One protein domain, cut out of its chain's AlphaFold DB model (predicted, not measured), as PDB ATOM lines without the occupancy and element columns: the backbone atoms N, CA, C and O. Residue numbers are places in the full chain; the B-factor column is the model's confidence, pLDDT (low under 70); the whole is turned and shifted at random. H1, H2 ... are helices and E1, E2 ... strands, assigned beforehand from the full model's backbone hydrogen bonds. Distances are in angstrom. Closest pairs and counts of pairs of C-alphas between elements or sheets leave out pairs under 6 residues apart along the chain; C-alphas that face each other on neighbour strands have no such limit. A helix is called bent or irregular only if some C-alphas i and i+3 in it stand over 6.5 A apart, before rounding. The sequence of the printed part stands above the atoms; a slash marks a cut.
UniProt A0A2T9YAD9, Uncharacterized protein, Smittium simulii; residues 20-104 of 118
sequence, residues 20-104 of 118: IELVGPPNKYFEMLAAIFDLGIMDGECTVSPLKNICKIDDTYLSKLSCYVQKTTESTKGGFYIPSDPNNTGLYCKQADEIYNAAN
ATOM      1  N   ILE A  20     517.533 475.620 355.291       88.38
ATOM      2  CA  ILE A  20     518.538 474.626 355.656       88.38
ATOM      3  C   ILE A  20     519.232 475.043 356.948       88.38
ATOM      4  O   ILE A  20     519.343 476.229 357.264       88.38
ATOM      5  N   GLU A  21     519.703 474.062 357.708       90.88
ATOM      6  CA  GLU A  21     520.416 474.295 358.961       90.88
ATOM      7  C   GLU A  21     521.909 474.052 358.753       90.88
ATOM      8  O   GLU A  21     522.323 472.938 358.441       90.88
ATOM      9  N   LEU A  22     522.727 475.083 358.956       89.69
ATOM     10  CA  LEU A  22     524.160 474.925 359.169       89.69
ATOM     11  C   LEU A  22     524.395 474.748 360.666       89.69
ATOM     12  O   LEU A  22     524.050 475.623 361.462       89.69
ATOM     13  N   VAL A  23     524.978 473.622 361.052       90.00
ATOM     14  CA  VAL A  23     525.231 473.287 362.452       90.00
ATOM     15  C   VAL A  23     526.728 473.271 362.712       90.00
ATOM     16  O   VAL A  23     527.491 472.708 361.934       90.00
ATOM     17  N   GLY A  24     527.150 473.868 363.825       89.12
ATOM     18  CA  GLY A  24     528.544 473.903 364.264       89.12
ATOM     19  C   GLY A  24     528.703 473.697 365.767       89.12
ATOM     20  O   GLY A  24     527.724 473.780 366.515       89.12
ATOM     21  N   PRO A  25     529.930 473.454 366.252       88.19
ATOM     22  CA  PRO A  25     530.200 473.349 367.682       88.19
ATOM     23  C   PRO A  25     530.072 474.725 368.366       88.19
ATOM     24  O   PRO A  25     530.205 475.768 367.712       88.19
ATOM     25  N   PRO A  26     529.838 474.759 369.690       86.44
ATOM     26  CA  PRO A  26     529.526 475.985 370.431       86.44
ATOM     27  C   PRO A  26     530.659 477.026 370.385       86.44
ATOM     28  O   PRO A  26     530.394 478.223 370.305       86.44
ATOM     29  N   ASN A  27     531.920 476.588 370.348       87.50
ATOM     30  CA  ASN A  27     533.109 477.449 370.324       87.50
ATOM     31  C   ASN A  27     533.452 478.036 368.940       87.50
ATOM     32  O   ASN A  27     534.415 478.789 368.833       87.50
ATOM     33  N   LYS A  28     532.689 477.710 367.891       85.56
ATOM     34  CA  LYS A  28     532.960 478.127 366.504       85.56
ATOM     35  C   LYS A  28     531.929 479.113 365.948       85.56
ATOM     36  O   LYS A  28     531.830 479.280 364.738       85.56
ATOM     37  N   TYR A  29     531.153 479.778 366.808       86.44
ATOM     38  CA  TYR A  29     530.084 480.690 366.372       86.44
ATOM     39  C   TYR A  29     530.577 481.794 365.424       86.44
ATOM     40  O   TYR A  29     529.997 482.000 364.363       86.44
ATOM     41  N   PHE A  30     531.670 482.476 365.775       86.44
ATOM     42  CA  PHE A  30     532.217 483.551 364.944       86.44
ATOM     43  C   PHE A  30     532.778 483.042 363.615       86.44
ATOM     44  O   PHE A  30     532.595 483.697 362.595       86.44
ATOM     45  N   GLU A  31     533.403 481.863 363.608       86.31
ATOM     46  CA  GLU A  31     533.863 481.220 362.371       86.31
ATOM     47  C   GLU A  31     532.679 480.849 361.467       86.31
ATOM     48  O   GLU A  31     532.740 481.048 360.258       86.31
ATOM     49  N   MET A  32     531.568 480.392 362.055       86.25
ATOM     50  CA  MET A  32     530.334 480.096 361.328       86.25
ATOM     51  C   MET A  32     529.735 481.356 360.693       86.25
ATOM     52  O   MET A  32     529.346 481.329 359.530       86.25
ATOM     53  N   LEU A  33     529.683 482.472 361.429       87.44
ATOM     54  CA  LEU A  33     529.200 483.745 360.885       87.44
ATOM     55  C   LEU A  33     530.108 484.279 359.774       87.44
ATOM     56  O   LEU A  33     529.601 484.731 358.751       87.44
ATOM     57  N   ALA A  34     531.428 484.206 359.958       85.31
ATOM     58  CA  ALA A  34     532.390 484.614 358.938       85.31
ATOM     59  C   ALA A  34     532.207 483.794 357.651       85.31
ATOM     60  O   ALA A  34     532.108 484.367 356.573       85.31
ATOM     61  N   ALA A  35     532.040 482.474 357.774       81.19
ATOM     62  CA  ALA A  35     531.762 481.592 356.644       81.19
ATOM     63  C   ALA A  35     530.485 481.978 355.884       81.19
ATOM     64  O   ALA A  35     530.482 482.058 354.660       81.19
ATOM     65  N   ILE A  36     529.393 482.231 356.610       85.06
ATOM     66  CA  ILE A  36     528.109 482.643 356.029       85.06
ATOM     67  C   ILE A  36     528.270 483.977 355.283       85.06
ATOM     68  O   ILE A  36     527.813 484.114 354.146       85.06
ATOM     69  N   PHE A  37     528.984 484.932 355.884       85.56
ATOM     70  CA  PHE A  37     529.233 486.240 355.287       85.56
ATOM     71  C   PHE A  37     530.118 486.163 354.033       85.56
ATOM     72  O   PHE A  37     529.777 486.762 353.013       85.56
ATOM     73  N   ASP A  38     531.191 485.367 354.057       81.25
ATOM     74  CA  ASP A  38     532.086 485.143 352.910       81.25
ATOM     75  C   ASP A  38     531.356 484.518 351.707       81.25
ATOM     76  O   ASP A  38     531.728 484.733 350.553       81.25
ATOM     77  N   LEU A  39     530.271 483.774 351.954       81.75
ATOM     78  CA  LEU A  39     529.404 483.212 350.912       81.75
ATOM     79  C   LEU A  39     528.374 484.217 350.353       81.75
ATOM     80  O   LEU A  39     527.628 483.887 349.416       81.75
ATOM     81  N   GLY A  40     528.354 485.440 350.894       82.88
ATOM     82  CA  GLY A  40     527.435 486.517 350.530       82.88
ATOM     83  C   GLY A  40     526.020 486.322 351.073       82.88
ATOM     84  O   GLY A  40     525.067 486.814 350.471       82.88
ATOM     85  N   ILE A  41     525.864 485.563 352.160       84.56
ATOM     86  CA  ILE A  41     524.572 485.307 352.799       84.56
ATOM     87  C   ILE A  41     524.375 486.379 353.873       84.56
ATOM     88  O   ILE A  41     525.065 486.380 354.890       84.56
ATOM     89  N   MET A  42     523.458 487.317 353.630       76.62
ATOM     90  CA  MET A  42     523.172 488.409 354.573       76.62
ATOM     91  C   MET A  42     521.979 488.116 355.488       76.62
ATOM     92  O   MET A  42     521.907 488.668 356.583       76.62
ATOM     93  N   ASP A  43     521.095 487.206 355.074       71.19
ATOM     94  CA  ASP A  43     519.894 486.831 355.812       71.19
ATOM     95  C   ASP A  43     520.045 485.416 356.385       71.19
ATOM     96  O   ASP A  43     520.045 484.418 355.660       71.19
ATOM     97  N   GLY A  44     520.190 485.325 357.709       75.50
ATOM     98  CA  GLY A  44     520.301 484.059 358.426       75.50
ATOM     99  C   GLY A  44     519.892 484.195 359.889       75.50
ATOM    100  O   GLY A  44     520.244 485.159 360.565       75.50
ATOM    101  N   GLU A  45     519.144 483.218 360.396       88.75
ATOM    102  CA  GLU A  45     518.755 483.161 361.810       88.75
ATOM    103  C   GLU A  45     519.699 482.224 362.555       88.75
ATOM    104  O   GLU A  45     519.572 481.000 362.469       88.75
ATOM    105  N   CYS A  46     520.647 482.796 363.293       89.62
ATOM    106  CA  CYS A  46     521.618 482.027 364.056       89.62
ATOM    107  C   CYS A  46     521.251 481.963 365.542       89.62
ATOM    108  O   CYS A  46     521.050 482.978 366.202       89.62
ATOM    109  N   THR A  47     521.183 480.746 366.076       90.88
ATOM    110  CA  THR A  47     520.970 480.458 367.494       90.88
ATOM    111  C   THR A  47     522.255 479.910 368.099       90.88
ATOM    112  O   THR A  47     522.815 478.925 367.610       90.88
ATOM    113  N   VAL A  48     522.695 480.536 369.189       89.00
ATOM    114  CA  VAL A  48     523.831 480.085 369.997       89.00
ATOM    115  C   VAL A  48     523.308 479.243 371.149       89.00
ATOM    116  O   VAL A  48     522.408 479.668 371.873       89.00
ATOM    117  N   SER A  49     523.872 478.054 371.341       85.31
ATOM    118  CA  SER A  49     523.580 477.231 372.514       85.31
ATOM    119  C   SER A  49     524.856 476.616 373.091       85.31
ATOM    120  O   SER A  49     525.833 476.450 372.360       85.31
ATOM    121  N   PRO A  50     524.854 476.207 374.375       84.19
ATOM    122  CA  PRO A  50     526.005 475.547 374.996       84.19
ATOM    123  C   PRO A  50     526.419 474.234 374.318       84.19
ATOM    124  O   PRO A  50     527.542 473.778 374.509       84.19
ATOM    125  N   LEU A  51     525.517 473.610 373.553       85.81
ATOM    126  CA  LEU A  51     525.752 472.318 372.905       85.81
ATOM    127  C   LEU A  51     526.186 472.458 371.445       85.81
ATOM    128  O   LEU A  51     526.980 471.657 370.962       85.81
ATOM    129  N   LYS A  52     525.629 473.439 370.731       87.62
ATOM    130  CA  LYS A  52     525.866 473.673 369.303       87.62
ATOM    131  C   LYS A  52     525.359 475.041 368.872       87.62
ATOM    132  O   LYS A  52     524.434 475.589 369.468       87.62
ATOM    133  N   ASN A  53     525.912 475.540 367.783       90.25
ATOM    134  CA  ASN A  53     525.376 476.684 367.067       90.25
ATOM    135  C   ASN A  53     524.582 476.198 365.857       90.25
ATOM    136  O   ASN A  53     524.959 475.207 365.231       90.25
ATOM    137  N   ILE A  54     523.480 476.874 365.547       91.19
ATOM    138  CA  ILE A  54     522.623 476.545 364.405       91.19
ATOM    139  C   ILE A  54     522.316 477.837 363.665       91.19
ATOM    140  O   ILE A  54     521.742 478.737 364.268       91.19
ATOM    141  N   CYS A  55     522.645 477.921 362.381       91.19
ATOM    142  CA  CYS A  55     522.178 478.985 361.500       91.19
ATOM    143  C   CYS A  55     521.173 478.431 360.500       91.19
ATOM    144  O   CYS A  55     521.487 477.517 359.741       91.19
ATOM    145  N   LYS A  56     519.970 479.004 360.491       92.25
ATOM    146  CA  LYS A  56     518.946 478.727 359.486       92.25
ATOM    147  C   LYS A  56     519.132 479.677 358.317       92.25
ATOM    148  O   LYS A  56     519.060 480.893 358.499       92.25
ATOM    149  N   ILE A  57     519.367 479.111 357.144       89.88
ATOM    150  CA  ILE A  57     519.722 479.823 355.918       89.88
ATOM    151  C   ILE A  57     518.765 479.375 354.815       89.88
ATOM    152  O   ILE A  57     518.261 478.258 354.856       89.88
ATOM    153  N   ASP A  58     518.488 480.240 353.851       87.56
ATOM    154  CA  ASP A  58     517.688 479.898 352.677       87.56
ATOM    155  C   ASP A  58     518.336 478.748 351.862       87.56
ATOM    156  O   ASP A  58     519.558 478.706 351.677       87.56
ATOM    157  N   ASP A  59     517.535 477.780 351.409       86.31
ATOM    158  CA  ASP A  59     518.011 476.599 350.678       86.31
ATOM    159  C   ASP A  59     518.636 476.920 349.312       86.31
ATOM    160  O   ASP A  59     519.428 476.120 348.806       86.31
ATOM    161  N   THR A  60     518.403 478.113 348.755       85.19
ATOM    162  CA  THR A  60     519.098 478.596 347.550       85.19
ATOM    163  C   THR A  60     520.617 478.651 347.734       85.19
ATOM    164  O   THR A  60     521.370 478.580 346.757       85.19
ATOM    165  N   TYR A  61     521.097 478.717 348.981       84.69
ATOM    166  CA  TYR A  61     522.517 478.699 349.320       84.69
ATOM    167  C   TYR A  61     523.079 477.301 349.601       84.69
ATOM    168  O   TYR A  61     524.280 477.190 349.866       84.69
ATOM    169  N   LEU A  62     522.270 476.236 349.508       84.06
ATOM    170  CA  LEU A  62     522.680 474.866 349.831       84.06
ATOM    171  C   LEU A  62     523.970 474.470 349.115       84.06
ATOM    172  O   LEU A  62     524.938 474.105 349.772       84.06
ATOM    173  N   SER A  63     524.047 474.633 347.791       80.75
ATOM    174  CA  SER A  63     525.250 474.255 347.036       80.75
ATOM    175  C   SER A  63     526.509 474.999 347.498       80.75
ATOM    176  O   SER A  63     527.583 474.406 347.569       80.75
ATOM    177  N   LYS A  64     526.395 476.288 347.855       81.31
ATOM    178  CA  LYS A  64     527.530 477.081 348.357       81.31
ATOM    179  C   LYS A  64     527.990 476.590 349.728       81.31
ATOM    180  O   LYS A  64     529.189 476.430 349.950       81.31
ATOM    181  N   LEU A  65     527.040 476.339 350.625       82.81
ATOM    182  CA  LEU A  65     527.304 475.866 351.979       82.81
ATOM    183  C   LEU A  65     527.878 474.450 351.980       82.81
ATOM    184  O   LEU A  65     528.888 474.217 352.636       82.81
ATOM    185  N   SER A  66     527.316 473.534 351.193       81.69
ATOM    186  CA  SER A  66     527.839 472.174 351.044       81.69
ATOM    187  C   SER A  66     529.274 472.181 350.513       81.69
ATOM    188  O   SER A  66     530.125 471.467 351.041       81.69
ATOM    189  N   CYS A  67     529.595 473.046 349.541       78.38
ATOM    190  CA  CYS A  67     530.972 473.194 349.062       78.38
ATOM    191  C   CYS A  67     531.917 473.795 350.107       78.38
ATOM    192  O   CYS A  67     533.077 473.390 350.185       78.38
ATOM    193  N   TYR A  68     531.451 474.760 350.903       79.75
ATOM    194  CA  TYR A  68     532.237 475.297 352.012       79.75
ATOM    195  C   TYR A  68     532.547 474.198 353.040       79.75
ATOM    196  O   TYR A  68     533.715 473.954 353.342       79.75
ATOM    197  N   VAL A  69     531.519 473.474 353.491       79.94
ATOM    198  CA  VAL A  69     531.636 472.384 354.470       79.94
ATOM    199  C   VAL A  69     532.543 471.260 353.965       79.94
ATOM    200  O   VAL A  69     533.344 470.729 354.730       79.94
ATOM    201  N   GLN A  70     532.483 470.921 352.674       75.50
ATOM    202  CA  GLN A  70     533.368 469.917 352.079       75.50
ATOM    203  C   GLN A  70     534.850 470.328 352.124       75.50
ATOM    204  O   GLN A  70     535.723 469.473 352.280       75.50
ATOM    205  N   LYS A  71     535.148 471.625 351.976       69.88
ATOM    206  CA  LYS A  71     536.518 472.159 351.987       69.88
ATOM    207  C   LYS A  71     537.095 472.320 353.380       69.88
ATOM    208  O   LYS A  71     538.298 472.149 353.569       69.88
ATOM    209  N   THR A  72     536.259 472.668 354.350       63.88
ATOM    210  CA  THR A  72     536.645 472.663 355.754       63.88
ATOM    211  C   THR A  72     536.711 471.205 356.192       63.88
ATOM    212  O   THR A  72     535.698 470.601 356.518       63.88
ATOM    213  N   THR A  73     537.896 470.604 356.149       52.12
ATOM    214  CA  THR A  73     538.232 469.188 356.415       52.12
ATOM    215  C   THR A  73     537.800 468.623 357.788       52.12
ATOM    216  O   THR A  73     538.232 467.544 358.189       52.12
ATOM    217  N   GLU A  74     536.908 469.301 358.507       51.31
ATOM    218  CA  GLU A  74     536.357 468.935 359.809       51.31
ATOM    219  C   GLU A  74     534.958 468.288 359.750       51.31
ATOM    220  O   GLU A  74     534.363 468.049 360.805       51.31
ATOM    221  N   SER A  75     534.445 467.924 358.563       49.81
ATOM    222  CA  SER A  75     533.134 467.249 358.409       49.81
ATOM    223  C   SER A  75     533.007 465.921 359.183       49.81
ATOM    224  O   SER A  75     531.915 465.381 359.324       49.81
ATOM    225  N   THR A  76     534.113 465.405 359.736       48.56
ATOM    226  CA  THR A  76     534.170 464.171 360.537       48.56
ATOM    227  C   THR A  76     534.656 464.358 361.984       48.56
ATOM    228  O   THR A  76     534.656 463.385 362.735       48.56
ATOM    229  N   LYS A  77     535.075 465.564 362.420       50.66
ATOM    230  CA  LYS A  77     535.770 465.769 363.720       50.66
ATOM    231  C   LYS A  77     535.414 467.061 364.474       50.66
ATOM    232  O   LYS A  77     536.251 467.611 365.182       50.66
ATOM    233  N   GLY A  78     534.168 467.520 364.373       62.75
ATOM    234  CA  GLY A  78     533.678 468.655 365.167       62.75
ATOM    235  C   GLY A  78     533.628 469.991 364.430       62.75
ATOM    236  O   GLY A  78     533.553 471.017 365.093       62.75
ATOM    237  N   GLY A  79     533.634 469.979 363.096       75.56
ATOM    238  CA  GLY A  79     533.410 471.167 362.276       75.56
ATOM    239  C   GLY A  79     531.939 471.438 361.980       75.56
ATOM    240  O   GLY A  79     531.033 470.965 362.673       75.56
ATOM    241  N   PHE A  80     531.704 472.208 360.920       84.31
ATOM    242  CA  PHE A  80     530.361 472.516 360.441       84.31
ATOM    243  C   PHE A  80     529.762 471.359 359.636       84.31
ATOM    244  O   PHE A  80     530.482 470.637 358.950       84.31
ATOM    245  N   TYR A  81     528.444 471.186 359.703       85.50
ATOM    246  CA  TYR A  81     527.710 470.203 358.908       85.50
ATOM    247  C   TYR A  81     526.288 470.669 358.597       85.50
ATOM    248  O   TYR A  81     525.731 471.520 359.291       85.50
ATOM    249  N   ILE A  82     525.695 470.082 357.556       87.62
ATOM    250  CA  ILE A  82     524.327 470.363 357.114       87.62
ATOM    251  C   ILE A  82     523.511 469.075 357.295       87.62
ATOM    252  O   ILE A  82     523.727 468.121 356.550       87.62
ATOM    253  N   PRO A  83     522.577 468.988 358.265       84.88
ATOM    254  CA  PRO A  83     521.833 467.754 358.532       84.88
ATOM    255  C   PRO A  83     521.031 467.241 357.329       84.88
ATOM    256  O   PRO A  83     520.888 466.034 357.155       84.88
ATOM    257  N   SER A  84     520.520 468.153 356.497       83.00
ATOM    258  CA  SER A  84     519.772 467.831 355.276       83.00
ATOM    259  C   SER A  84     520.659 467.443 354.090       83.00
ATOM    260  O   SER A  84     520.137 466.964 353.088       83.00
ATOM    261  N   ASP A  85     521.977 467.633 354.190       78.62
ATOM    262  CA  ASP A  85     522.955 467.226 353.178       78.62
ATOM    263  C   ASP A  85     524.175 466.548 353.836       78.62
ATOM    264  O   ASP A  85     525.287 467.081 353.821       78.62
ATOM    265  N   PRO A  86     523.995 465.353 354.433       75.56
ATOM    266  CA  PRO A  86     525.038 464.686 355.220       75.56
ATOM    267  C   PRO A  86     526.250 464.251 354.386       75.56
ATOM    268  O   PRO A  86     527.323 463.997 354.927       75.56
ATOM    269  N   ASN A  87     526.079 464.159 353.068       72.88
ATOM    270  CA  ASN A  87     527.126 463.764 352.133       72.88
ATOM    271  C   ASN A  87     527.782 464.972 351.444       72.88
ATOM    272  O   ASN A  87     528.628 464.768 350.574       72.88
ATOM    273  N   ASN A  88     527.401 466.205 351.806       70.06
ATOM    274  CA  ASN A  88     527.828 467.438 351.136       70.06
ATOM    275  C   ASN A  88     527.672 467.337 349.608       70.06
ATOM    276  O   ASN A  88     528.569 467.679 348.841       70.06
ATOM    277  N   THR A  89     526.537 466.793 349.170       60.19
ATOM    278  CA  THR A  89     526.212 466.497 347.772       60.19
ATOM    279  C   THR A  89     525.913 467.729 346.940       60.19
ATOM    280  O   THR A  89     525.664 467.560 345.747       60.19
ATOM    281  N   GLY A  90     525.958 468.931 347.537       57.78
ATOM    282  CA  GLY A  90     525.884 470.220 346.852       57.78
ATOM    283  C   GLY A  90     526.553 470.156 345.489       57.78
ATOM    284  O   GLY A  90     527.777 470.157 345.354       57.78
ATOM    285  N   LEU A  91     525.717 470.000 344.465       53.38
ATOM    286  CA  LEU A  91     526.170 469.734 343.116       53.38
ATOM    287  C   LEU A  91     527.008 470.942 342.688       53.38
ATOM    288  O   LEU A  91     526.527 472.073 342.731       53.38
ATOM    289  N   TYR A  92     528.240 470.679 342.239       52.00
ATOM    290  CA  TYR A  92     529.148 471.627 341.579       52.00
ATOM    291  C   TYR A  92     530.081 472.493 342.461       52.00
ATOM    292  O   TYR A  92     530.096 473.716 342.365       52.00
ATOM    293  N   CYS A  93     531.053 471.881 343.148       60.94
ATOM    294  CA  CYS A  93     532.244 472.616 343.622       60.94
ATOM    295  C   CYS A  93     533.272 472.929 342.512       60.94
ATOM    296  O   CYS A  93     534.396 473.326 342.808       60.94
ATOM    297  N   LYS A  94     532.910 472.805 341.224       51.88
ATOM    298  CA  LYS A  94     533.811 473.076 340.083       51.88
ATOM    299  C   LYS A  94     534.271 474.540 339.963       51.88
ATOM    300  O   LYS A  94     535.194 474.801 339.210       51.88
ATOM    301  N   GLN A  95     533.686 475.473 340.715       49.38
ATOM    302  CA  GLN A  95     534.188 476.854 340.848       49.38
ATOM    303  C   GLN A  95     534.960 477.091 342.149       49.38
ATOM    304  O   GLN A  95     535.620 478.112 342.317       49.38
ATOM    305  N   ALA A  96     534.895 476.155 343.093       46.97
ATOM    306  CA  ALA A  96     535.509 476.323 344.393       46.97
ATOM    307  C   ALA A  96     537.041 476.204 344.273       46.97
ATOM    308  O   ALA A  96     537.754 476.961 344.933       46.97
ATOM    309  N   ASP A  97     537.555 475.333 343.404       44.03
ATOM    310  CA  ASP A  97     538.987 475.286 343.087       44.03
ATOM    311  C   ASP A  97     539.455 476.552 342.366       44.03
ATOM    312  O   ASP A  97     540.533 477.046 342.664       44.03
ATOM    313  N   GLU A  98     538.649 477.143 341.481       46.69
ATOM    314  CA  GLU A  98     539.010 478.393 340.799       46.69
ATOM    315  C   GLU A  98     539.014 479.596 341.743       46.69
ATOM    316  O   GLU A  98     539.935 480.398 341.670       46.69
ATOM    317  N   ILE A  99     538.058 479.707 342.672       49.22
ATOM    318  CA  ILE A  99     538.024 480.798 343.660       49.22
ATOM    319  C   ILE A  99     539.130 480.621 344.712       49.22
ATOM    320  O   ILE A  99     539.802 481.588 345.061       49.22
ATOM    321  N   TYR A 100     539.387 479.394 345.177       44.84
ATOM    322  CA  TYR A 100     540.485 479.120 346.115       44.84
ATOM    323  C   TYR A 100     541.858 479.300 345.454       44.84
ATOM    324  O   TYR A 100     542.755 479.881 346.058       44.84
ATOM    325  N   ASN A 101     542.018 478.885 344.192       47.09
ATOM    326  CA  ASN A 101     543.236 479.126 343.415       47.09
ATOM    327  C   ASN A 101     543.352 480.572 342.914       47.09
ATOM    328  O   ASN A 101     544.463 481.009 342.648       47.09
ATOM    329  N   ALA A 102     542.263 481.335 342.786       49.81
ATOM    330  CA  ALA A 102     542.310 482.771 342.509       49.81
ATOM    331  C   ALA A 102     542.702 483.569 343.759       49.81
ATOM    332  O   ALA A 102     543.487 484.505 343.647       49.81
ATOM    333  N   ALA A 103     542.230 483.165 344.942       50.12
ATOM    334  CA  ALA A 103     542.636 483.746 346.222       50.12
ATOM    335  C   ALA A 103     544.077 483.367 346.621       50.12
ATOM    336  O   ALA A 103     544.763 484.162 347.257       50.12
ATOM    337  N   ASN A 104     544.558 482.184 346.210       45.81
ATOM    338  CA  ASN A 104     545.934 481.713 346.435       45.81
ATOM    339  C   ASN A 104     546.873 481.879 345.229       45.81
ATOM    340  O   ASN A 104     548.050 481.521 345.319       45.81
TER     341      ASN A 104
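AT A GLANCE: This is residues 20 to 104 of the 118 residues of an uncharacterized protein of Smittium simulii (UniProt A0A2T9YAD9). A small three-stranded sheet has H1 over one face, running along its strands, and H2 packs at the end of the sheet where E3 leads into it. H3 lies beyond H2, away from the sheet, after a long looping stretch. The 85 printed residues run E1, H1, E2, E3, H2, H3; the sheet's order is E1, E3, E2, antiparallel throughout, and the class is mixed, helices and strands. The whole is compact, with a radius of gyration of the C-alphas of 12.3 A and spans of 36 by 27 by 24 A.

IN THESE COORDINATES: E1, residues 20 to 24, begins at C-alpha 20 (518.538, 474.626, 355.656) and measures 13.2 A. H1, residues 26 to 38, measures 19.9 A and is irregular: C-alphas 27 and 30 are 8.2 A apart. E2 is residues 44 to 48, 12.7 A, and E3 residues 53 to 58, 16.6 A. H2, residues 59 to 71, measures 19.1 A and is irregular, with C-alphas 60 and 63 7.5 A apart. H3, residues 93 to 103, measures 15.4 A and ends at C-alpha 103 (542.636, 483.746, 346.222).

HOW THE PARTS SIT: E1 and E3 are antiparallel, with N 22 and O 55 2.8 A apart, within hydrogen-bond range. E2 and E3 form a hairpin, with N 47 and O 54 at 2.8 A. E1, H1, E2 make a split strand-helix-strand unit, E3 between its two same-way strands, with a right-handed crossover. H1 and H2 on one face of the sheet make two layers; H1 is over E3 at a height over the sheet of 8.7 A. H1 and H2 are close but not clearly touching, the C-alphas of Ala 35 and Tyr 68 being closest at 7.8 A. H2, with residues 63 to 67 alone, only just touches H3, with 3 pairs of C-alphas within 8 A, the closest those of Cys 67 and Cys 93 at 5.6 A. O i to N i+4 pairs are within range in 7 of 9 in H1, 7 of 9 in H2 and 5 of 7 in H3.

THE WHOLE: The C-alphas farthest apart, those of Pro 50 and Ala 102, are 37.1 A apart. The printed part has no cut; the link from H2 to H3, residues 72 to 92, is long. Residues 71 to 78 and 89 to 104 have pLDDT under 70.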